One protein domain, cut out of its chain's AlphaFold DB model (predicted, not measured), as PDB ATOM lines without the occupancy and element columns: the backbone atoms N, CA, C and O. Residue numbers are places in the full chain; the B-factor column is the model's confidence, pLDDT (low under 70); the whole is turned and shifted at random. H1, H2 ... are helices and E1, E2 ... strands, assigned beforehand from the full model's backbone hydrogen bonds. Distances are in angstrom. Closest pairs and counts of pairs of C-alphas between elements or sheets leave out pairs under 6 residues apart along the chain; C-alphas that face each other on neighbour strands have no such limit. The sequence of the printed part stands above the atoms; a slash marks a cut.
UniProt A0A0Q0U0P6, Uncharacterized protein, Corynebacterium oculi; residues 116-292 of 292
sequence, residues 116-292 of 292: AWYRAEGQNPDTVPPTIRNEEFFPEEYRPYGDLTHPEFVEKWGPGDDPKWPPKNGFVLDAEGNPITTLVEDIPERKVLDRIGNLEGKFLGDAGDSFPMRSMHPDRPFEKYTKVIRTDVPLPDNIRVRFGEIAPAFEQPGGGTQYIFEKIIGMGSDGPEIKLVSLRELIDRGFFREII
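This is residues 116 to 292 of the 292 residues of an uncharacterized protein of Corynebacterium oculi (UniProt A0A0Q0U0P6). There is little regular structure: a strongly twisted, branched antiparallel sheet, E5 E6 E7 a meander of successive neighbours, has H3 on it, and loops with H1 and H2 make one end. H1 H2 E1 to E7 H3 E8 hold 65 of 177 printed residues, mixed in class. The whole is compact, radius of gyration 16.9 A, spans 47 by 40 by 24 A.

H1, residues 116-119, begins at C-alpha (69.606, 117.415, -31.188); H2 is 150-157. E1 is 182-184, E2 192-196, E3 203-206, E4 225-230, E5 239-245, E6 257-268, 29.7 A long, E7 271-276, H3 279-284 and E8 288-291, ending at (55.059, 119.335, -7.312).

E6 bends by 73 degrees at residue 265, E3 and E7 on one side, E5 on the other side. E1 neighbours E5, E2 neighbours E3 and E4, E8 neighbours E4. Within hydrogen-bond range are N 263 and O 275, 2.8 A, and every O i to N i+4 pair of H2 and H3. H3's height over the sheet is 7.6 A.

The printed part has no cut; link H1 to H2 is long; pLDDT is under 70 at residues 116 to 126.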
ATOM      1  N   ALA A 116      69.117 116.300 -30.370       48.41
ATOM      2  CA  ALA A 116      69.606 117.415 -31.188       48.41
ATOM      3  C   ALA A 116      69.557 118.791 -30.492       48.41
ATOM      4  O   ALA A 116      70.363 119.664 -30.816       48.41
ATOM      5  N   TRP A 117      68.680 118.966 -29.501       53.66
ATOM      6  CA  TRP A 117      68.529 120.204 -28.738       53.66
ATOM      7  C   TRP A 117      69.717 120.557 -27.834       53.66
ATOM      8  O   TRP A 117      69.882 121.720 -27.481       53.66
ATOM      9  N   TYR A 118      70.577 119.587 -27.508       55.84
ATOM     10  CA  TYR A 118      71.805 119.803 -26.739       55.84
ATOM     11  C   TYR A 118      72.916 120.497 -27.554       55.84
ATOM     12  O   TYR A 118      73.858 121.042 -26.990       55.84
ATOM     13  N   ARG A 119      72.818 120.516 -28.890       52.81
ATOM     14  CA  ARG A 119      73.879 121.050 -29.765       52.81
ATOM     15  C   ARG A 119      73.846 122.571 -29.952       52.81
ATOM     16  O   ARG A 119      74.641 123.082 -30.736       52.81
ATOM     17  N   ALA A 120      72.970 123.298 -29.253       53.31
ATOM     18  CA  ALA A 120      73.153 124.740 -29.096       53.31
ATOM     19  C   ALA A 120      74.464 124.982 -28.344       53.31
ATOM     20  O   ALA A 120      74.632 124.507 -27.220       53.31
ATOM     21  N   GLU A 121      75.405 125.682 -28.976       46.59
ATOM     22  CA  GLU A 121      76.693 126.001 -28.369       46.59
ATOM     23  C   GLU A 121      76.482 126.636 -26.983       46.59
ATOM     24  O   GLU A 121      75.888 127.702 -26.855       46.59
ATOM     25  N   GLY A 122      76.950 125.960 -25.929       49.53
ATOM     26  CA  GLY A 122      76.982 126.504 -24.567       49.53
ATOM     27  C   GLY A 122      75.977 125.927 -23.569       49.53
ATOM     28  O   GLY A 122      76.156 126.144 -22.369       49.53
ATOM     29  N   GLN A 123      74.982 125.138 -23.987       56.34
ATOM     30  CA  GLN A 123      74.153 124.404 -23.025       56.34
ATOM     31  C   GLN A 123      74.795 123.070 -22.692       56.34
ATOM     32  O   GLN A 123      75.146 122.330 -23.593       56.34
ATOM     33  N   ASN A 124      74.975 122.773 -21.405       58.75
ATOM     34  CA  ASN A 124      75.442 121.485 -20.889       58.75
ATOM     35  C   ASN A 124      74.192 120.615 -20.613       58.75
ATOM     36  O   ASN A 124      73.319 121.101 -19.897       58.75
ATOM     37  N   PRO A 125      74.029 119.371 -21.120       59.97
ATOM     38  CA  PRO A 125      72.749 118.676 -20.990       59.97
ATOM     39  C   PRO A 125      72.511 118.239 -19.536       59.97
ATOM     40  O   PRO A 125      71.388 117.892 -19.169       59.97
ATOM     41  N   ASP A 126      73.554 118.288 -18.703       63.59
ATOM     42  CA  ASP A 126      73.510 118.029 -17.274       63.59
ATOM     43  C   ASP A 126      72.886 119.195 -16.491       63.59
ATOM     44  O   ASP A 126      72.507 119.009 -15.336       63.59
ATOM     45  N   THR A 127      72.733 120.387 -17.090       71.12
ATOM     46  CA  THR A 127      71.987 121.496 -16.464       71.12
ATOM     47  C   THR A 127      70.482 121.386 -16.689       71.12
ATOM     48  O   THR A 127      69.718 122.061 -16.004       71.12
ATOM     49  N   VAL A 128      70.032 120.514 -17.596       78.75
ATOM     50  CA  VAL A 128      68.610 120.243 -17.816       78.75
ATOM     51  C   VAL A 128      68.149 119.130 -16.869       78.75
ATOM     52  O   VAL A 128      68.645 118.002 -16.959       78.75
ATOM     53  N   PRO A 129      67.184 119.393 -15.965       81.94
ATOM     54  CA  PRO A 129      66.685 118.386 -15.042       81.94
ATOM     55  C   PRO A 129      66.158 117.142 -15.775       81.94
ATOM     56  O   PRO A 129      65.432 117.283 -16.764       81.94
ATOM     57  N   PRO A 130      66.414 115.920 -15.265       83.00
ATOM     58  CA  PRO A 130      65.927 114.687 -15.887       83.00
ATOM     59  C   PRO A 130      64.412 114.660 -16.133       83.00
ATOM     60  O   PRO A 130      63.953 114.002 -17.059       83.00
ATOM     61  N   THR A 131      63.636 115.395 -15.331       82.19
ATOM     62  CA  THR A 131      62.172 115.488 -15.427       82.19
ATOM     63  C   THR A 131      61.668 116.179 -16.693       82.19
ATOM     64  O   THR A 131      60.540 115.912 -17.102       82.19
ATOM     65  N   ILE A 132      62.479 117.034 -17.321       83.88
ATOM     66  CA  ILE A 132      62.164 117.704 -18.597       83.88
ATOM     67  C   ILE A 132      63.112 117.297 -19.723       83.88
ATOM     68  O   ILE A 132      62.991 117.764 -20.848       83.88
ATOM     69  N   ARG A 133      64.063 116.407 -19.442       84.50
ATOM     70  CA  ARG A 133      65.016 115.894 -20.423       84.50
ATOM     71  C   ARG A 133      64.398 114.738 -21.218       84.50
ATOM     72  O   ARG A 133      64.831 113.595 -21.089       84.50
ATOM     73  N   ASN A 134      63.345 115.023 -21.980       83.81
ATOM     74  CA  ASN A 134      62.587 114.043 -22.763       83.81
ATOM     75  C   ASN A 134      62.057 114.652 -24.077       83.81
ATOM     76  O   ASN A 134      62.062 115.871 -24.238       83.81
ATOM     77  N   GLU A 135      61.611 113.795 -24.998       83.31
ATOM     78  CA  GLU A 135      61.133 114.175 -26.341       83.31
ATOM     79  C   GLU A 135      59.802 114.940 -26.331       83.31
ATOM     80  O   GLU A 135      59.525 115.703 -27.248       83.31
ATOM     81  N   GLU A 136      58.982 114.786 -25.289       87.75
ATOM     82  CA  GLU A 136      57.740 115.557 -25.145       87.75
ATOM     83  C   GLU A 136      58.050 117.036 -24.875       87.75
ATOM     84  O   GLU A 136      57.441 117.936 -25.454       87.75
ATOM     85  N   PHE A 137      59.045 117.299 -24.026       89.88
ATOM     86  CA  PHE A 137      59.453 118.656 -23.693       89.88
ATOM     87  C   PHE A 137      60.396 119.259 -24.738       89.88
ATOM     88  O   PHE A 137      60.262 120.429 -25.085       89.88
ATOM     89  N   PHE A 138      61.335 118.475 -25.260       89.06
ATOM     90  CA  PHE A 138      62.233 118.884 -26.332       89.06
ATOM     91  C   PHE A 138      62.089 117.926 -27.521       89.06
ATOM     92  O   PHE A 138      62.814 116.927 -27.582       89.06
ATOM     93  N   PRO A 139      61.172 118.218 -28.460       87.81
ATOM     94  CA  PRO A 139      60.937 117.359 -29.615       87.81
ATOM     95  C   PRO A 139      62.184 117.255 -30.501       87.81
ATOM     96  O   PRO A 139      63.051 118.132 -30.483       87.81
ATOM     97  N   GLU A 140      62.284 116.180 -31.285       83.69
ATOM     98  CA  GLU A 140      63.448 115.896 -32.141       83.69
ATOM     99  C   GLU A 140      63.709 117.022 -33.157       83.69
ATOM    100  O   GLU A 140      64.851 117.315 -33.529       83.69
ATOM    101  N   GLU A 141      62.649 117.708 -33.566       84.69
ATOM    102  CA  GLU A 141      62.641 118.811 -34.515       84.69
ATOM    103  C   GLU A 141      63.036 120.144 -33.877       84.69
ATOM    104  O   GLU A 141      63.251 121.113 -34.604       84.69
ATOM    105  N   TYR A 142      63.173 120.224 -32.548       87.19
ATOM    106  CA  TYR A 142      63.593 121.459 -31.897       87.19
ATOM    107  C   TYR A 142      64.985 121.866 -32.400       87.19
ATOM    108  O   TYR A 142      65.968 121.119 -32.330       87.19
ATOM    109  N   ARG A 143      65.050 123.078 -32.950       88.44
ATOM    110  CA  ARG A 143      66.272 123.755 -33.374       88.44
ATOM    111  C   ARG A 143      66.377 125.045 -32.563       88.44
ATOM    112  O   ARG A 143      65.587 125.949 -32.819       88.44
ATOM    113  N   PRO A 144      67.314 125.155 -31.605       87.25
ATOM    114  CA  PRO A 144      67.424 126.312 -30.709       87.25
ATOM    115  C   PRO A 144      67.498 127.675 -31.405       87.25
ATOM    116  O   PRO A 144      67.005 128.663 -30.869       87.25
ATOM    117  N   TYR A 145      68.072 127.710 -32.609       89.88
ATOM    118  CA  TYR A 145      68.213 128.915 -33.429       89.88
ATOM    119  C   TYR A 145      67.406 128.840 -34.737       89.88
ATOM    120  O   TYR A 145      67.636 129.635 -35.643       89.88
ATOM    121  N   GLY A 146      66.480 127.881 -34.866       90.06
ATOM    122  CA  GLY A 146      65.809 127.596 -36.136       90.06
ATOM    123  C   GLY A 146      66.819 127.264 -37.236       90.06
ATOM    124  O   GLY A 146      67.700 126.426 -37.036       90.06
ATOM    125  N   ASP A 147      66.700 127.962 -38.365       91.69
ATOM    126  CA  ASP A 147      67.621 127.861 -39.504       91.69
ATOM    127  C   ASP A 147      68.809 128.842 -39.418       91.69
ATOM    128  O   ASP A 147      69.639 128.887 -40.327       91.69
ATOM    129  N   LEU A 148      68.900 129.644 -38.350       88.19
ATOM    130  CA  LEU A 148      69.960 130.636 -38.170       88.19
ATOM    131  C   LEU A 148      71.218 130.021 -37.547       88.19
ATOM    132  O   LEU A 148      71.164 129.097 -36.731       88.19
ATOM    133  N   THR A 149      72.370 130.612 -37.855       87.44
ATOM    134  CA  THR A 149      73.575 130.441 -37.037       87.44
ATOM    135  C   THR A 149      73.434 131.178 -35.698       87.44
ATOM    136  O   THR A 149      72.617 132.089 -35.553       87.44
ATOM    137  N   HIS A 150      74.258 130.829 -34.703       84.62
ATOM    138  CA  HIS A 150      74.232 131.515 -33.405       84.62
ATOM    139  C   HIS A 150      74.483 133.040 -33.512       84.62
ATOM    140  O   HIS A 150      73.711 133.797 -32.923       84.62
ATOM    141  N   PRO A 151      75.473 133.540 -34.286       88.25
ATOM    142  CA  PRO A 151      75.658 134.983 -34.457       88.25
ATOM    143  C   PRO A 151      74.454 135.691 -35.094       88.25
ATOM    144  O   PRO A 151      74.060 136.750 -34.611       88.25
ATOM    145  N   GLU A 152      73.837 135.103 -36.125       92.31
ATOM    146  CA  GLU A 152      72.631 135.661 -36.763       92.31
ATOM    147  C   GLU A 152      71.444 135.681 -35.794       92.31
ATOM    148  O   GLU A 152      70.674 136.644 -35.750       92.31
ATOM    149  N   PHE A 153      71.312 134.636 -34.975       92.50
ATOM    150  CA  PHE A 153      70.310 134.579 -33.922       92.50
ATOM    151  C   PHE A 153      70.509 135.701 -32.897       92.50
ATOM    152  O   PHE A 153      69.555 136.414 -32.593       92.50
ATOM    153  N   VAL A 154      71.734 135.900 -32.399       90.38
ATOM    154  CA  VAL A 154      72.059 136.969 -31.437       90.38
ATOM    155  C   VAL A 154      71.866 138.355 -32.055       90.38
ATOM    156  O   VAL A 154      71.350 139.258 -31.397       90.38
ATOM    157  N   GLU A 155      72.208 138.545 -33.330       95.88
ATOM    158  CA  GLU A 155      71.934 139.794 -34.044       95.88
ATOM    159  C   GLU A 155      70.425 140.089 -34.087       95.88
ATOM    160  O   GLU A 155      69.979 141.197 -33.748       95.88
ATOM    161  N   LYS A 156      69.615 139.082 -34.432       96.62
ATOM    162  CA  LYS A 156      68.157 139.208 -34.535       96.62
ATOM    163  C   LYS A 156      67.491 139.390 -33.173       96.62
ATOM    164  O   LYS A 156      66.750 140.358 -33.002       96.62
ATOM    165  N   TRP A 157      67.777 138.518 -32.210       95.44
ATOM    166  CA  TRP A 157      67.045 138.368 -30.947       95.44
ATOM    167  C   TRP A 157      67.775 138.874 -29.704       95.44
ATOM    168  O   TRP A 157      67.172 138.902 -28.636       95.44
ATOM    169  N   GLY A 158      69.015 139.339 -29.828       93.88
ATOM    170  CA  GLY A 158      69.845 139.728 -28.687       93.88
ATOM    171  C   GLY A 158      70.497 138.527 -27.986       93.88
ATOM    172  O   GLY A 158      70.161 137.379 -28.281       93.88
ATOM    173  N   PRO A 159      71.463 138.783 -27.090       89.56
ATOM    174  CA  PRO A 159      72.087 137.746 -26.273       89.56
ATOM    175  C   PRO A 159      71.150 137.269 -25.149       89.56
ATOM    176  O   PRO A 159      70.174 137.935 -24.808       89.56
ATOM    177  N   GLY A 160      71.461 136.129 -24.523       83.94
ATOM    178  CA  GLY A 160      70.604 135.531 -23.490       83.94
ATOM    179  C   GLY A 160      70.419 136.354 -22.209       83.94
ATOM    180  O   GLY A 160      69.417 136.178 -21.509       83.94
ATOM    181  N   ASP A 161      71.347 137.258 -21.898       85.94
ATOM    182  CA  ASP A 161      71.273 138.186 -20.766       85.94
ATOM    183  C   ASP A 161      70.509 139.484 -21.082       85.94
ATOM    184  O   ASP A 161      69.957 140.088 -20.160       85.94
ATOM    185  N   ASP A 162      70.398 139.858 -22.360       91.88
ATOM    186  CA  ASP A 162      69.605 140.998 -22.844       91.88
ATOM    187  C   ASP A 162      68.804 140.670 -24.127       91.88
ATOM    188  O   ASP A 162      69.053 141.219 -25.208       91.88
ATOM    189  N   PRO A 163      67.836 139.740 -24.048       93.69
ATOM    190  CA  PRO A 163      67.074 139.324 -25.214       93.69
ATOM    191  C   PRO A 163      65.999 140.352 -25.587       93.69
ATOM    192  O   PRO A 163      65.297 140.922 -24.745       93.69
ATOM    193  N   LYS A 164      65.788 140.516 -26.891       97.38
ATOM    194  CA  LYS A 164      64.715 141.313 -27.489       97.38
ATOM    195  C   LYS A 164      63.392 140.556 -27.384       97.38
ATOM    196  O   LYS A 164      63.008 139.804 -28.277       97.38
ATOM    197  N   TRP A 165      62.698 140.743 -26.265       95.31
ATOM    198  CA  TRP A 165      61.409 140.100 -26.006       95.31
ATOM    199  C   TRP A 165      60.304 140.558 -26.973       95.31
ATOM    200  O   TRP A 165      60.276 141.729 -27.367       95.31
ATOM    201  N   PRO A 166      59.345 139.673 -27.312       96.31
ATOM    202  CA  PRO A 166      58.174 140.056 -28.086       96.31
ATOM    203  C   PRO A 166      57.326 141.106 -27.339       96.31
ATOM    204  O   PRO A 166      57.292 141.134 -26.102       96.31
ATOM    205  N   PRO A 167      56.616 141.982 -28.072       95.69
ATOM    206  CA  PRO A 167      55.798 143.030 -27.475       95.69
ATOM    207  C   PRO A 167      54.607 142.449 -26.701       95.69
ATOM    208  O   PRO A 167      54.269 141.274 -26.817       95.69
ATOM    209  N   LYS A 168      53.933 143.305 -25.918       96.56
ATOM    210  CA  LYS A 168      52.666 142.987 -25.226       96.56
ATOM    211  C   LYS A 168      52.719 141.671 -24.437       96.56
ATOM    212  O   LYS A 168      51.769 140.895 -24.447       96.56
ATOM    213  N   ASN A 169      53.825 141.456 -23.725       97.25
ATOM    214  CA  ASN A 169      54.060 140.268 -22.903       97.25
ATOM    215  C   ASN A 169      54.092 138.948 -23.700       97.25
ATOM    216  O   ASN A 169      53.898 137.894 -23.109       97.25
ATOM    217  N   GLY A 170      54.317 138.988 -25.017       97.88
ATOM    218  CA  GLY A 170      54.466 137.789 -25.845       97.88
ATOM    219  C   GLY A 170      53.173 137.031 -26.143       97.88
ATOM    220  O   GLY A 170      53.244 135.866 -26.513       97.88
ATOM    221  N   PHE A 171      52.005 137.655 -25.983       98.50
ATOM    222  CA  PHE A 171      50.746 137.073 -26.458       98.50
ATOM    223  C   PHE A 171      50.591 137.237 -27.969       98.50
ATOM    224  O   PHE A 171      51.043 138.236 -28.534       98.50
ATOM    225  N   VAL A 172      49.884 136.300 -28.606       97.62
ATOM    226  CA  VAL A 172      49.374 136.484 -29.975       97.62
ATOM    227  C   VAL A 172      48.523 137.755 -30.036       97.62
ATOM    228  O   VAL A 172      47.772 138.056 -29.103       97.62
ATOM    229  N   LEU A 173      48.665 138.514 -31.122       97.31
ATOM    230  CA  LEU A 173      47.962 139.778 -31.333       97.31
ATOM    231  C   LEU A 173      46.858 139.630 -32.386       97.31
ATOM    232  O   LEU A 173      46.999 138.851 -33.328       97.31
ATOM    233  N   ASP A 174      45.777 140.392 -32.229       95.88
ATOM    234  CA  ASP A 174      44.762 140.578 -33.268       95.88
ATOM    235  C   ASP A 174      45.264 141.497 -34.402       95.88
ATOM    236  O   ASP A 174      46.408 141.964 -34.400       95.88
ATOM    237  N   ALA A 175      44.407 141.745 -35.397       95.81
ATOM    238  CA  ALA A 175      44.743 142.580 -36.551       95.81
ATOM    239  C   ALA A 175      45.032 144.044 -36.167       95.81
ATOM    240  O   ALA A 175      45.754 144.746 -36.876       95.81
ATOM    241  N   GLU A 176      44.498 144.498 -35.035       95.94
ATOM    242  CA  GLU A 176      44.672 145.832 -34.472       95.94
ATOM    243  C   GLU A 176      45.895 145.934 -33.537       95.94
ATOM    244  O   GLU A 176      46.217 147.023 -33.052       95.94
ATOM    245  N   GLY A 177      46.608 144.829 -33.297       94.69
ATOM    246  CA  GLY A 177      47.802 144.777 -32.452       94.69
ATOM    247  C   GLY A 177      47.518 144.651 -30.949       94.69
ATOM    248  O   GLY A 177      48.407 144.925 -30.131       94.69
ATOM    249  N   ASN A 178      46.306 144.252 -30.558       95.62
ATOM    250  CA  ASN A 178      45.945 143.982 -29.168       95.62
ATOM    251  C   ASN A 178      46.160 142.504 -28.819       95.62
ATOM    252  O   ASN A 178      45.935 141.632 -29.654       95.62
ATOM    253  N   PRO A 179      46.569 142.188 -27.578       96.94
ATOM    254  CA  PRO A 179      46.792 140.810 -27.168       96.94
ATOM    255  C   PRO A 179      45.479 140.023 -27.068       96.94
ATOM    256  O   PRO A 179      44.574 140.392 -26.312       96.94
ATOM    257  N   ILE A 180      45.416 138.887 -27.761       96.56
ATOM    258  CA  ILE A 180      44.309 137.930 -27.701       96.56
ATOM    259  C   ILE A 180      44.436 137.144 -26.394       96.56
ATOM    260  O   ILE A 180      45.228 136.210 -26.270       96.56
ATOM    261  N   THR A 181      43.677 137.559 -25.378       97.50
ATOM    262  CA  THR A 181      43.754 136.977 -24.031       97.50
ATOM    263  C   THR A 181      42.383 136.803 -23.403       97.50
ATOM    264  O   THR A 181      41.441 137.536 -23.698       97.50
ATOM    265  N   THR A 182      42.294 135.849 -22.483       97.06
ATOM    266  CA  THR A 182      41.164 135.676 -21.574       97.06
ATOM    267  C   THR A 182      41.555 136.182 -20.191       97.06
ATOM    268  O   THR A 182      42.675 135.950 -19.733       97.06
ATOM    269  N   LEU A 183      40.632 136.874 -19.524       96.19
ATOM    270  CA  LEU A 183      40.788 137.367 -18.159       96.19
ATOM    271  C   LEU A 183      39.723 136.723 -17.270       96.19
ATOM    272  O   LEU A 183      38.536 136.817 -17.572       96.19
ATOM    273  N   VAL A 184      40.145 136.084 -16.182       96.25
ATOM    274  CA  VAL A 184      39.268 135.396 -15.223       96.25
ATOM    275  C   VAL A 184      39.648 135.750 -13.790       96.25
ATOM    276  O   VAL A 184      40.777 136.154 -13.522       96.25
ATOM    277  N   GLU A 185      38.707 135.595 -12.863       95.88
ATOM    278  CA  GLU A 185      38.940 135.821 -11.429       95.88
ATOM    279  C   GLU A 185      39.809 134.713 -10.816       95.88
ATOM    280  O   GLU A 185      40.682 134.991 -10.003       95.88
ATOM    281  N   ASP A 186      39.647 133.470 -11.279       96.00
ATOM    282  CA  ASP A 186      40.467 132.328 -10.871       96.00
ATOM    283  C   ASP A 186      40.550 131.282 -11.994       96.00
ATOM    284  O   ASP A 186      39.804 131.328 -12.975       96.00
ATOM    285  N   ILE A 187      41.466 130.328 -11.847       95.25
ATOM    286  CA  ILE A 187      41.598 129.151 -12.710       95.25
ATOM    287  C   ILE A 187      41.152 127.889 -11.958       95.25
ATOM    288  O   ILE A 187      41.159 127.875 -10.728       95.25
ATOM    289  N   PRO A 188      40.797 126.800 -12.666       95.06
ATOM    290  CA  PRO A 188      40.353 125.575 -12.015       95.06
ATOM    291  C   PRO A 188      41.359 125.039 -10.992       95.06
ATOM    292  O   PRO A 188      42.568 124.988 -11.251       95.06
ATOM    293  N   GLU A 189      40.844 124.563  -9.857       92.62
ATOM    294  CA  GLU A 189      41.633 123.786  -8.903       92.62
ATOM    295  C   GLU A 189      42.356 122.643  -9.616       92.62
ATOM    296  O   GLU A 189      41.869 122.070 -10.596       92.62
ATOM    297  N   ARG A 190      43.528 122.274  -9.098       95.56
ATOM    298  CA  ARG A 190      44.366 121.209  -9.654       95.56
ATOM    299  C   ARG A 190      44.909 121.470 -11.062       95.56
ATOM    300  O   ARG A 190      45.583 120.587 -11.592       95.56
ATOM    301  N   LYS A 191      44.695 122.655 -11.652       97.44
ATOM    302  CA  LYS A 191      45.428 123.081 -12.852       97.44
ATOM    303  C   LYS A 191      46.925 123.042 -12.552       97.44
ATOM    304  O   LYS A 191      47.376 123.607 -11.553       97.44
ATOM    305  N   VAL A 192      47.671 122.338 -13.394       98.19
ATOM    306  CA  VAL A 192      49.124 122.222 -13.278       98.19
ATOM    307  C   VAL A 192      49.749 123.226 -14.229       98.19
ATOM    308  O   VAL A 192      49.412 123.245 -15.406       98.19
ATOM    309  N   LEU A 193      50.631 124.061 -13.698       98.50
ATOM    310  CA  LEU A 193      51.408 125.033 -14.451       98.50
ATOM    311  C   LEU A 193      52.886 124.780 -14.187       98.50
ATOM    312  O   LEU A 193      53.255 124.154 -13.190       98.50
ATOM    313  N   ASP A 194      53.748 125.294 -15.044       97.75
ATOM    314  CA  ASP A 194      55.182 125.217 -14.826       97.75
ATOM    315  C   ASP A 194      55.908 126.501 -15.225       97.75
ATOM    316  O   ASP A 194      55.345 127.458 -15.768       97.75
ATOM    317  N   ARG A 195      57.186 126.555 -14.870       96.81
ATOM    318  CA  ARG A 195      58.056 127.679 -15.168       96.81
ATOM    319  C   ARG A 195      59.480 127.204 -15.379       96.81
ATOM    320  O   ARG A 195      60.001 126.417 -14.600       96.81
ATOM    321  N   ILE A 196      60.131 127.788 -16.379       94.75
ATOM    322  CA  ILE A 196      61.578 127.710 -16.567       94.75
ATOM    323  C   ILE A 196      62.199 129.045 -16.127       94.75
ATOM    324  O   ILE A 196      62.070 130.090 -16.784       94.75
ATOM    325  N   GLY A 197      62.884 129.015 -14.988       93.69
ATOM    326  CA  GLY A 197      63.625 130.129 -14.414       93.69
ATOM    327  C   GLY A 197      63.188 130.503 -13.004       93.69
ATOM    328  O   GLY A 197      62.264 129.935 -12.440       93.69
ATOM    329  N   ASN A 198      63.861 131.509 -12.434       94.81
ATOM    330  CA  ASN A 198      63.680 131.900 -11.031       94.81
ATOM    331  C   ASN A 198      62.204 132.130 -10.656       94.81
ATOM    332  O   ASN A 198      61.443 132.712 -11.441       94.81
ATOM    333  N   LEU A 199      61.855 131.783  -9.413       97.12
ATOM    334  CA  LEU A 199      60.513 131.944  -8.836       97.12
ATOM    335  C   LEU A 199      60.047 133.411  -8.752       97.12
ATOM    336  O   LEU A 199      58.853 133.678  -8.646       97.12
ATOM    337  N   GLU A 200      60.959 134.375  -8.891       97.69
ATOM    338  CA  GLU A 200      60.615 135.802  -8.961       97.69
ATOM    339  C   GLU A 200      59.964 136.228 -10.281       97.69
ATOM    340  O   GLU A 200      59.400 137.323 -10.372       97.69
ATOM    341  N   GLY A 201      60.005 135.380 -11.310       97.25
ATOM    342  CA  GLY A 201      59.337 135.678 -12.568       97.25
ATOM    343  C   GLY A 201      57.819 135.537 -12.510       97.25
ATOM    344  O   GLY A 201      57.254 134.963 -11.579       97.25
ATOM    345  N   LYS A 202      57.171 136.122 -13.519       98.19
ATOM    346  CA  LYS A 202      55.726 136.409 -13.536       98.19
ATOM    347  C   LYS A 202      54.931 135.615 -14.579       98.19
ATOM    348  O   LYS A 202      53.725 135.791 -14.685       98.19
ATOM    349  N   PHE A 203      55.624 134.781 -15.350       98.19
ATOM    350  CA  PHE A 203      55.082 134.033 -16.481       98.19
ATOM    351  C   PHE A 203      55.147 132.543 -16.178       98.19
ATOM    352  O   PHE A 203      56.218 132.038 -15.811       98.19
ATOM    353  N   LEU A 204      54.017 131.865 -16.316       98.56
ATOM    354  CA  LEU A 204      53.900 130.417 -16.204       98.56
ATOM    355  C   LEU A 204      53.374 129.854 -17.523       98.56
ATOM    356  O   LEU A 204      52.595 130.525 -18.193       98.56
ATOM    357  N   GLY A 205      53.788 128.643 -17.880       97.94
ATOM    358  CA  GLY A 205      53.218 127.889 -18.997       97.94
ATOM    359  C   GLY A 205      52.239 126.827 -18.512       97.94
ATOM    360  O   GLY A 205      52.216 126.491 -17.321       97.94
ATOM    361  N   ASP A 206      51.442 126.286 -19.430       96.31
ATOM    362  CA  ASP A 206      50.731 125.041 -19.168       96.31
ATOM    363  C   ASP A 206      51.743 123.900 -19.001       96.31
ATOM    364  O   ASP A 206      52.695 123.759 -19.776       96.31
ATOM    365  N   ALA A 207      51.564 123.084 -17.964       93.94
ATOM    366  CA  ALA A 207      52.453 121.954 -17.762       93.94
ATOM    367  C   ALA A 207      52.165 120.888 -18.826       93.94
ATOM    368  O   ALA A 207      51.072 120.324 -18.864       93.94
ATOM    369  N   GLY A 208      53.162 120.602 -19.660       89.31
ATOM    370  CA  GLY A 208      53.036 119.715 -20.822       89.31
ATOM    371  C   GLY A 208      53.326 120.417 -22.148       89.31
ATOM    372  O   GLY A 208      53.676 119.744 -23.110       89.31
ATOM    373  N   ASP A 209      53.281 121.755 -22.193       94.81
ATOM    374  CA  ASP A 209      53.735 122.482 -23.379       94.81
ATOM    375  C   ASP A 209      55.229 122.217 -23.615       94.81
ATOM    376  O   ASP A 209      56.057 122.343 -22.700       94.81
ATOM    377  N   SER A 210      55.578 121.882 -24.857       94.81
ATOM    378  CA  SER A 210      56.969 121.690 -25.269       94.81
ATOM    379  C   SER A 210      57.761 123.002 -25.199       94.81
ATOM    380  O   SER A 210      57.202 124.099 -25.167       94.81
ATOM    381  N   PHE A 211      59.090 122.925 -25.182       94.06
ATOM    382  CA  PHE A 211      59.952 124.101 -25.153       94.06
ATOM    383  C   PHE A 211      59.752 125.048 -26.355       94.06
ATOM    384  O   PHE A 211      59.598 126.249 -26.116       94.06
ATOM    385  N   PRO A 212      59.653 124.568 -27.615       94.62
ATOM    386  CA  PRO A 212      59.342 125.424 -28.765       94.62
ATOM    387  C   PRO A 212      58.009 126.171 -28.631       94.62
ATOM    388  O   PRO A 212      57.885 127.318 -29.062       94.62
ATOM    389  N   MET A 213      57.017 125.554 -27.982       97.56
ATOM    390  CA  MET A 213      55.703 126.170 -27.777       97.56
ATOM    391  C   MET A 213      55.728 127.352 -26.806       97.56
ATOM    392  O   MET A 213      54.780 128.132 -26.749       97.56
ATOM    393  N   ARG A 214      56.822 127.511 -26.055       97.25
ATOM    394  CA  ARG A 214      56.986 128.567 -25.053       97.25
ATOM    395  C   ARG A 214      57.634 129.828 -25.606       97.25
ATOM    396  O   ARG A 214      57.716 130.798 -24.859       97.25
ATOM    397  N   SER A 215      58.126 129.798 -26.852       96.75
ATOM    398  CA  SER A 215      58.855 130.899 -27.504       96.75
ATOM    399  C   SER A 215      59.778 131.634 -26.540       96.75
ATOM    400  O   SER A 215      59.690 132.844 -26.328       96.75
ATOM    401  N   MET A 216      60.645 130.860 -25.899       93.31
ATOM    402  CA  MET A 216      61.654 131.367 -24.989       93.31
ATOM    403  C   MET A 216      63.017 131.356 -25.664       93.31
ATOM    404  O   MET A 216      63.327 130.457 -26.442       93.31
ATOM    405  N   HIS A 217      63.853 132.320 -25.286       92.25
ATOM    406  CA  HIS A 217      65.269 132.309 -25.627       92.25
ATOM    407  C   HIS A 217      65.900 130.944 -25.270       92.25
ATOM    408  O   HIS A 217      65.530 130.382 -24.238       92.25
ATOM    409  N   PRO A 218      66.838 130.395 -26.058       88.00
ATOM    410  CA  PRO A 218      67.447 129.103 -25.756       88.00
ATOM    411  C   PRO A 218      68.269 129.131 -24.461       88.00
ATOM    412  O   PRO A 218      68.127 128.214 -23.661       88.00
ATOM    413  N   ASP A 219      69.023 130.205 -24.185       84.06
ATOM    414  CA  ASP A 219      69.895 130.377 -22.996       84.06
ATOM    415  C   ASP A 219      69.146 130.602 -21.668       84.06
ATOM    416  O   ASP A 219      69.340 131.583 -20.948       84.06
ATOM    417  N   ARG A 220      68.231 129.700 -21.330       84.69
ATOM    418  CA  ARG A 220      67.424 129.787 -20.115       84.69
ATOM    419  C   ARG A 220      68.005 128.898 -19.023       84.69
ATOM    420  O   ARG A 220      68.567 127.848 -19.317       84.69
ATOM    421  N   PRO A 221      67.840 129.291 -17.748       83.62
ATOM    422  CA  PRO A 221      68.294 128.493 -16.614       83.62
ATOM    423  C   PRO A 221      67.362 127.291 -16.405       83.62
ATOM    424  O   PRO A 221      66.445 127.332 -15.577       83.62
ATOM    425  N   PHE A 222      67.546 126.242 -17.208       85.19
ATOM    426  CA  PHE A 222      66.752 125.013 -17.171       85.19
ATOM    427  C   PHE A 222      66.831 124.286 -15.833       85.19
ATOM    428  O   PHE A 222      65.854 123.664 -15.421       85.19
ATOM    429  N   GLU A 223      67.933 124.442 -15.100       84.31
ATOM    430  CA  GLU A 223      68.110 123.907 -13.752       84.31
ATOM    431  C   GLU A 223      67.091 124.480 -12.753       84.31
ATOM    432  O   GLU A 223      66.883 123.929 -11.675       84.31
ATOM    433  N   LYS A 224      66.419 125.577 -13.124       91.38
ATOM    434  CA  LYS A 224      65.361 126.244 -12.358       91.38
ATOM    435  C   LYS A 224      63.987 125.972 -12.955       91.38
ATOM    436  O   LYS A 224      63.170 126.883 -13.094       91.38
ATOM    437  N   TYR A 225      63.754 124.734 -13.358       94.06
ATOM    438  CA  TYR A 225      62.436 124.280 -13.754       94.06
ATOM    439  C   TYR A 225      61.582 123.970 -12.518       94.06
ATOM    440  O   TYR A 225      62.006 123.241 -11.623       94.06
ATOM    441  N   THR A 226      60.371 124.518 -12.467       95.94
ATOM    442  CA  THR A 226      59.433 124.326 -11.356       95.94
ATOM    443  C   THR A 226      58.054 123.993 -11.904       95.94
ATOM    444  O   THR A 226      57.511 124.766 -12.689       95.94
ATOM    445  N   LYS A 227      57.463 122.882 -11.452       97.44
ATOM    446  CA  LYS A 227      56.040 122.578 -11.653       97.44
ATOM    447  C   LYS A 227      55.255 122.949 -10.402       97.44
ATOM    448  O   LYS A 227      55.691 122.690  -9.280       97.44
ATOM    449  N   VAL A 228      54.071 123.510 -10.593       98.31
ATOM    450  CA  VAL A 228      53.142 123.856  -9.522       98.31
ATOM    451  C   VAL A 228      51.736 123.392  -9.850       98.31
ATOM    452  O   VAL A 228      51.349 123.270 -11.008       98.31
ATOM    453  N   ILE A 229      50.941 123.168  -8.814       98.56
ATOM    454  CA  ILE A 229      49.526 122.843  -8.941       98.56
ATOM    455  C   ILE A 229      48.685 123.851  -8.161       98.56
ATOM    456  O   ILE A 229      49.014 124.187  -7.018       98.56
ATOM    457  N   ARG A 230      47.608 124.328  -8.790       98.38
ATOM    458  CA  ARG A 230      46.605 125.205  -8.178       98.38
ATOM    459  C   ARG A 230      45.952 124.491  -6.989       98.38
ATOM    460  O   ARG A 230      45.484 123.357  -7.133       98.38
ATOM    461  N   THR A 231      45.959 125.134  -5.825       98.31
ATOM    462  CA  THR A 231      45.323 124.642  -4.590       98.31
ATOM    463  C   THR A 231      43.825 124.972  -4.549       98.31
ATOM    464  O   THR A 231      43.278 125.506  -5.508       98.31
ATOM    465  N   ASP A 232      43.173 124.645  -3.437       96.19
ATOM    466  CA  ASP A 232      41.798 125.012  -3.080       96.19
ATOM    467  C   ASP A 232      41.687 126.402  -2.419       96.19
ATOM    468  O   ASP A 232      40.589 126.888  -2.164       96.19
ATOM    469  N   VAL A 233      42.811 127.076  -2.141       97.44
ATOM    470  CA  VAL A 233      42.810 128.437  -1.585       97.44
ATOM    471  C   VAL A 233      42.410 129.412  -2.694       97.44
ATOM    472  O   VAL A 233      43.207 129.558  -3.620       97.44
ATOM    473  N   PRO A 234      41.252 130.092  -2.653       95.38
ATOM    474  CA  PRO A 234      40.810 130.976  -3.735       95.38
ATOM    475  C   PRO A 234      41.757 132.166  -3.923       95.38
ATOM    476  O   PRO A 234      42.366 132.648  -2.959       95.38
ATOM    477  N   LEU A 235      41.875 132.660  -5.158       97.06
ATOM    478  CA  LEU A 235      42.524 133.948  -5.383       97.06
ATOM    479  C   LEU A 235      41.685 135.065  -4.735       97.06
ATOM    480  O   LEU A 235      40.458 135.014  -4.775       97.06
ATOM    481  N   PRO A 236      42.321 136.064  -4.096       96.69
ATOM    482  CA  PRO A 236      41.603 137.207  -3.544       96.69
ATOM    483  C   PRO A 236      41.039 138.074  -4.674       96.69
ATOM    484  O   PRO A 236      41.650 138.151  -5.735       96.69
ATOM    485  N   ASP A 237      39.979 138.837  -4.406       93.50
ATOM    486  CA  ASP A 237      39.283 139.684  -5.397       93.50
ATOM    487  C   ASP A 237      40.191 140.679  -6.141       93.50
ATOM    488  O   ASP A 237      39.892 141.122  -7.251       93.50
ATOM    489  N   ASN A 238      41.321 141.050  -5.534       95.25
ATOM    490  CA  ASN A 238      42.296 141.945  -6.141       95.25
ATOM    491  C   ASN A 238      43.378 141.231  -6.963       95.25
ATOM    492  O   ASN A 238      44.309 141.896  -7.410       95.25
ATOM    493  N   ILE A 239      43.304 139.912  -7.139       97.69
ATOM    494  CA  ILE A 239      44.146 139.145  -8.054       97.69
ATOM    495  C   ILE A 239      43.252 138.468  -9.084       97.69
ATOM    496  O   ILE A 239      42.282 137.806  -8.749       97.69
ATOM    497  N   ARG A 240      43.634 138.602 -10.349       97.19
ATOM    498  CA  ARG A 240      42.978 137.958 -11.486       97.19
ATOM    499  C   ARG A 240      44.012 137.293 -12.382       97.19
ATOM    500  O   ARG A 240      45.195 137.641 -12.344       97.19
ATOM    501  N   VAL A 241      43.572 136.352 -13.203       98.38
ATOM    502  CA  VAL A 241      44.442 135.584 -14.094       98.38
ATOM    503  C   VAL A 241      44.177 135.993 -15.530       98.38
ATOM    504  O   VAL A 241      43.045 135.914 -16.007       98.38
ATOM    505  N   ARG A 242      45.230 136.411 -16.232       98.25
ATOM    506  CA  ARG A 242      45.209 136.585 -17.684       98.25
ATOM    507  C   ARG A 242      45.973 135.444 -18.327       98.25
ATOM    508  O   ARG A 242      47.103 135.158 -17.933       98.25
ATOM    509  N   PHE A 243      45.382 134.822 -19.336       98.38
ATOM    510  CA  PHE A 243      46.042 133.776 -20.103       98.38
ATOM    511  C   PHE A 243      45.676 133.841 -21.581       98.38
ATOM    512  O   PHE A 243      44.687 134.467 -21.967       98.38
ATOM    513  N   GLY A 244      46.501 133.218 -22.408       97.44
ATOM    514  CA  GLY A 244      46.370 133.250 -23.857       97.44
ATOM    515  C   GLY A 244      47.536 132.551 -24.536       97.44
ATOM    516  O   GLY A 244      48.490 132.125 -23.878       97.44
ATOM    517  N   GLU A 245      47.430 132.445 -25.853       98.44
ATOM    518  CA  GLU A 245      48.431 131.797 -26.691       98.44
ATOM    519  C   GLU A 245      49.727 132.618 -26.747       98.44
ATOM    520  O   GLU A 245      49.703 133.854 -26.822       98.44
ATOM    521  N   ILE A 246      50.860 131.922 -26.694       98.69
ATOM    522  CA  ILE A 246      52.203 132.488 -26.809       98.69
ATOM    523  C   ILE A 246      52.511 132.746 -28.285       98.69
ATOM    524  O   ILE A 246      52.448 131.833 -29.107       98.69
ATOM    525  N   ALA A 247      52.874 133.984 -28.616       98.56
ATOM    526  CA  ALA A 247      53.264 134.365 -29.968       98.56
ATOM    527  C   ALA A 247      54.611 133.740 -30.377       98.56
ATOM    528  O   ALA A 247      55.498 133.616 -29.528       98.56
ATOM    529  N   PRO A 248      54.815 133.452 -31.677       98.50
ATOM    530  CA  PRO A 248      56.114 133.035 -32.193       98.50
ATOM    531  C   PRO A 248      57.220 134.050 -31.861       98.50
ATOM    532  O   PRO A 248      57.068 135.253 -32.087       98.50
ATOM    533  N   ALA A 249      58.355 133.562 -31.361       98.00
ATOM    534  CA  ALA A 249      59.563 134.344 -31.091       98.00
ATOM    535  C   ALA A 249      60.779 133.417 -30.942       98.00
ATOM    536  O   ALA A 249      60.620 132.214 -30.731       98.00
ATOM    537  N   PHE A 250      61.990 133.980 -31.023       96.62
ATOM    538  CA  PHE A 250      63.260 133.249 -30.861       96.62
ATOM    539  C   PHE A 250      63.401 132.047 -31.807       96.62
ATOM    540  O   PHE A 250      63.860 130.979 -31.412       96.62
ATOM    541  N   GLU A 251      62.963 132.214 -33.058       96.56
ATOM    542  CA  GLU A 251      62.902 131.146 -34.072       96.56
ATOM    543  C   GLU A 251      62.063 129.921 -33.667       96.56
ATOM    544  O   GLU A 251      62.168 128.863 -34.282       96.56
ATOM    545  N   GLN A 252      61.206 130.062 -32.652       96.88
ATOM    546  CA  GLN A 252      60.286 129.023 -32.211       96.88
ATOM    547  C   GLN A 252      58.836 129.391 -32.545       96.88
ATOM    548  O   GLN A 252      58.462 130.567 -32.458       96.88
ATOM    549  N   PRO A 253      57.996 128.393 -32.875       97.00
ATOM    550  CA  PRO A 253      56.635 128.622 -33.349       97.00
ATOM    551  C   PRO A 253      55.686 129.180 -32.284       97.00
ATOM    552  O   PRO A 253      54.684 129.781 -32.650       97.00
ATOM    553  N   GLY A 254      55.968 128.999 -30.991       97.81
ATOM    554  CA  GLY A 254      55.010 129.353 -29.945       97.81
ATOM    555  C   GLY A 254      53.782 128.445 -29.987       97.81
ATOM    556  O   GLY A 254      53.885 127.262 -30.316       97.81
ATOM    557  N   GLY A 255      52.617 128.985 -29.640       97.19
ATOM    558  CA  GLY A 255      51.354 128.238 -29.640       97.19
ATOM    559  C   GLY A 255      51.031 127.524 -28.324       97.19
ATOM    560  O   GLY A 255      49.951 126.954 -28.186       97.19
ATOM    561  N   GLY A 256      51.933 127.557 -27.339       98.00
ATOM    562  CA  GLY A 256      51.622 127.156 -25.966       98.00
ATOM    563  C   GLY A 256      50.716 128.166 -25.269       98.00
ATOM    564  O   GLY A 256      50.459 129.258 -25.781       98.00
ATOM    565  N   THR A 257      50.247 127.830 -24.071       98.12
ATOM    566  CA  THR A 257      49.449 128.750 -23.250       98.12
ATOM    567  C   THR A 257      50.304 129.336 -22.138       98.12
ATOM    568  O   THR A 257      50.851 128.602 -21.316       98.12
ATOM    569  N   GLN A 258      50.366 130.667 -22.054       98.31
ATOM    570  CA  GLN A 258      50.969 131.348 -20.909       98.31
ATOM    571  C   GLN A 258      49.923 131.946 -19.971       98.31
ATOM    572  O   GLN A 258      48.866 132.415 -20.395       98.31
ATOM    573  N   TYR A 259      50.275 131.991 -18.691       98.75
ATOM    574  CA  TYR A 259      49.490 132.536 -17.596       98.75
ATOM    575  C   TYR A 259      50.285 133.637 -16.891       98.75
ATOM    576  O   TYR A 259      51.443 133.438 -16.503       98.75
ATOM    577  N   ILE A 260      49.636 134.781 -16.675       98.56
ATOM    578  CA  ILE A 260      50.122 135.866 -15.821       98.56
ATOM    579  C   ILE A 260      49.061 136.215 -14.776       98.56
ATOM    580  O   ILE A 260      47.860 136.236 -15.048       98.56
ATOM    581  N   PHE A 261      49.521 136.505 -13.563       98.44
ATOM    582  CA  PHE A 261      48.661 136.858 -12.439       98.44
ATOM    583  C   PHE A 261      48.776 138.357 -12.190       98.44
ATOM    584  O   PHE A 261      49.867 138.877 -11.954       98.44
ATOM    585  N   GLU A 262      47.649 139.053 -12.274       97.94
ATOM    586  CA  GLU A 262      47.539 140.503 -12.182       97.94
ATOM    587  C   GLU A 262      46.958 140.886 -10.825       97.94
ATOM    588  O   GLU A 262      45.820 140.542 -10.521       97.94
ATOM    589  N   LYS A 263      47.723 141.623 -10.018       97.56
ATOM    590  CA  LYS A 263      47.267 142.213  -8.761       97.56
ATOM    591  C   LYS A 263      46.882 143.667  -8.980       97.56
ATOM    592  O   LYS A 263      47.711 144.461  -9.422       97.56
ATOM    593  N   ILE A 264      45.655 144.013  -8.627       95.56
ATOM    594  CA  ILE A 264      45.171 145.388  -8.584       95.56
ATOM    595  C   ILE A 264      45.754 146.037  -7.327       95.56
ATOM    596  O   ILE A 264      45.518 145.573  -6.207       95.56
ATOM    597  N   ILE A 265      46.567 147.074  -7.521       95.19
ATOM    598  CA  ILE A 265      47.266 147.793  -6.442       95.19
ATOM    599  C   ILE A 265      46.702 149.194  -6.187       95.19
ATOM    600  O   ILE A 265      47.034 149.806  -5.176       95.19
ATOM    601  N   GLY A 266      45.833 149.676  -7.070       90.62
ATOM    602  CA  GLY A 266      45.228 150.995  -6.985       90.62
ATOM    603  C   GLY A 266      44.207 151.214  -8.094       90.62
ATOM    604  O   GLY A 266      44.056 150.384  -8.992       90.62
ATOM    605  N   MET A 267      43.515 152.347  -8.020       87.75
ATOM    606  CA  MET A 267      42.597 152.822  -9.051       87.75
ATOM    607  C   MET A 267      43.086 154.184  -9.536       87.75
ATOM    608  O   MET A 267      43.057 155.157  -8.783       87.75
ATOM    609  N   GLY A 268      43.548 154.230 -10.783       82.44
ATOM    610  CA  GLY A 268      43.939 155.459 -11.463       82.44
ATOM    611  C   GLY A 268      42.796 156.044 -12.293       82.44
ATOM    612  O   GLY A 268      41.729 155.445 -12.440       82.44
ATOM    613  N   SER A 269      43.039 157.209 -12.899       81.69
ATOM    614  CA  SER A 269      42.090 157.873 -13.810       81.69
ATOM    615  C   SER A 269      41.700 157.024 -15.021       81.69
ATOM    616  O   SER A 269      40.599 157.177 -15.548       81.69
ATOM    617  N   ASP A 270      42.596 156.133 -15.442       83.69
ATOM    618  CA  ASP A 270      42.487 155.359 -16.680       83.69
ATOM    619  C   ASP A 270      42.165 153.876 -16.432       83.69
ATOM    620  O   ASP A 270      42.104 153.079 -17.370       83.69
ATOM    621  N   GLY A 271      41.909 153.500 -15.174       83.56
ATOM    622  CA  GLY A 271      41.554 152.141 -14.769       83.56
ATOM    623  C   GLY A 271      42.408 151.602 -13.618       83.56
ATOM    624  O   GLY A 271      43.125 152.363 -12.961       83.56
ATOM    625  N   PRO A 272      42.318 150.289 -13.339       88.94
ATOM    626  CA  PRO A 272      43.075 149.674 -12.259       88.94
ATOM    627  C   PRO A 272      44.576 149.720 -12.550       88.94
ATOM    628  O   PRO A 272      45.030 149.363 -13.638       88.94
ATOM    629  N   GLU A 273      45.353 150.101 -11.545       92.94
ATOM    630  CA  GLU A 273      46.804 149.966 -11.567       92.94
ATOM    631  C   GLU A 273      47.167 148.505 -11.300       92.94
ATOM    632  O   GLU A 273      46.765 147.927 -10.284       92.94
ATOM    633  N   ILE A 274      47.913 147.894 -12.222       94.62
ATOM    634  CA  ILE A 274      48.203 146.459 -12.209       94.62
ATOM    635  C   ILE A 274      49.680 146.200 -11.924       94.62
ATOM    636  O   ILE A 274      50.568 146.753 -12.573       94.62
ATOM    637  N   LYS A 275      49.939 145.268 -11.006       97.06
ATOM    638  CA  LYS A 275      51.251 144.664 -10.771       97.06
ATOM    639  C   LYS A 275      51.195 143.166 -11.058       97.06
ATOM    640  O   LYS A 275      50.312 142.479 -10.558       97.06
ATOM    641  N   LEU A 276      52.171 142.638 -11.794       98.12
ATOM    642  CA  LEU A 276      52.282 141.190 -11.987       98.12
ATOM    643  C   LEU A 276      52.818 140.484 -10.730       98.12
ATOM    644  O   LEU A 276      53.781 140.941 -10.104       98.12
ATOM    645  N   VAL A 277      52.218 139.345 -10.388       98.50
ATOM    646  CA  VAL A 277      52.516 138.544  -9.189       98.50
ATOM    647  C   VAL A 277      53.554 137.463  -9.509       98.50
ATOM    648  O   VAL A 277      53.453 136.794 -10.535       98.50
ATOM    649  N   SER A 278      54.598 137.313  -8.680       98.69
ATOM    650  CA  SER A 278      55.604 136.248  -8.878       98.69
ATOM    651  C   SER A 278      55.056 134.879  -8.556       98.69
ATOM    652  O   SER A 278      54.249 134.742  -7.642       98.69
ATOM    653  N   LEU A 279      55.641 133.856  -9.179       98.56
ATOM    654  CA  LEU A 279      55.445 132.479  -8.741       98.56
ATOM    655  C   LEU A 279      55.784 132.290  -7.252       98.56
ATOM    656  O   LEU A 279      55.027 131.640  -6.542       98.56
ATOM    657  N   ARG A 280      56.847 132.936  -6.751       98.56
ATOM    658  CA  ARG A 280      57.165 132.991  -5.314       98.56
ATOM    659  C   ARG A 280      55.981 133.478  -4.475       98.56
ATOM    660  O   ARG A 280      55.568 132.770  -3.571       98.56
ATOM    661  N   GLU A 281      55.402 134.641  -4.796       98.50
ATOM    662  CA  GLU A 281      54.256 135.185  -4.044       98.50
ATOM    663  C   GLU A 281      53.034 134.257  -4.137       98.50
ATOM    664  O   GLU A 281      52.321 134.083  -3.152       98.50
ATOM    665  N   LEU A 282      52.798 133.631  -5.295       98.69
ATOM    666  CA  LEU A 282      51.706 132.672  -5.475       98.69
ATOM    667  C   LEU A 282      51.868 131.419  -4.595       98.69
ATOM    668  O   LEU A 282      50.877 130.925  -4.055       98.69
ATOM    669  N   ILE A 283      53.101 130.928  -4.436       98.56
ATOM    670  CA  ILE A 283      53.429 129.784  -3.573       98.56
ATOM    671  C   ILE A 283      53.355 130.175  -2.096       98.56
ATOM    672  O   ILE A 283      52.673 129.510  -1.321       98.56
ATOM    673  N   ASP A 284      53.995 131.278  -1.702       98.50
ATOM    674  CA  ASP A 284      54.073 131.719  -0.303       98.50
ATOM    675  C   ASP A 284      52.686 132.024   0.283       98.50
ATOM    676  O   ASP A 284      52.447 131.848   1.478       98.50
ATOM    677  N   ARG A 285      51.746 132.459  -0.566       98.06
ATOM    678  CA  ARG A 285      50.347 132.709  -0.190       98.06
ATOM    679  C   ARG A 285      49.453 131.469  -0.264       98.06
ATOM    680  O   ARG A 285      48.271 131.565   0.049       98.06
ATOM    681  N   GLY A 286      49.997 130.323  -0.667       98.25
ATOM    682  CA  GLY A 286      49.294 129.046  -0.707       98.25
ATOM    683  C   GLY A 286      48.324 128.876  -1.874       98.25
ATOM    684  O   GLY A 286      47.575 127.905  -1.873       98.25
ATOM    685  N   PHE A 287      48.325 129.765  -2.876       98.50
ATOM    686  CA  PHE A 287      47.492 129.620  -4.083       98.50
ATOM    687  C   PHE A 287      47.999 128.501  -4.997       98.50
ATOM    688  O   PHE A 287      47.236 127.858  -5.722       98.50
ATOM    689  N   PHE A 288      49.305 128.260  -4.943       98.69
ATOM    690  CA  PHE A 288      49.977 127.170  -5.623       98.69
ATOM    691  C   PHE A 288      50.866 126.419  -4.646       98.69
ATOM    692  O   PHE A 288      51.371 126.979  -3.676       98.69
ATOM    693  N   ARG A 289      51.094 125.142  -4.936       98.19
ATOM    694  CA  ARG A 289      52.127 124.342  -4.278       98.19
ATOM    695  C   ARG A 289      53.022 123.706  -5.327       98.19
ATOM    696  O   ARG A 289      52.532 123.295  -6.380       98.19
ATOM    697  N   GLU A 290      54.307 123.601  -5.028       97.25
ATOM    698  CA  GLU A 290      55.252 122.883  -5.880       97.25
ATOM    699  C   GLU A 290      54.905 121.387  -5.936       97.25
ATOM    700  O   GLU A 290      54.389 120.800  -4.974       97.25
ATOM    701  N   ILE A 291      55.153 120.779  -7.095       93.94
ATOM    702  CA  ILE A 291      55.059 119.335  -7.312       93.94
ATOM    703  C   ILE A 291      56.341 118.831  -7.970       93.94
ATOM    704  O   ILE A 291      56.946 119.536  -8.779       93.94
ATOM    705  N   ILE A 292      56.739 117.620  -7.583       77.88
ATOM    706  CA  ILE A 292      57.929 116.917  -8.078       77.88
ATOM    707  C   ILE A 292      57.536 116.070  -9.286       77.88
ATOM    708  O   ILE A 292      56.486 115.392  -9.187       77.88
TER     709      ILE A 292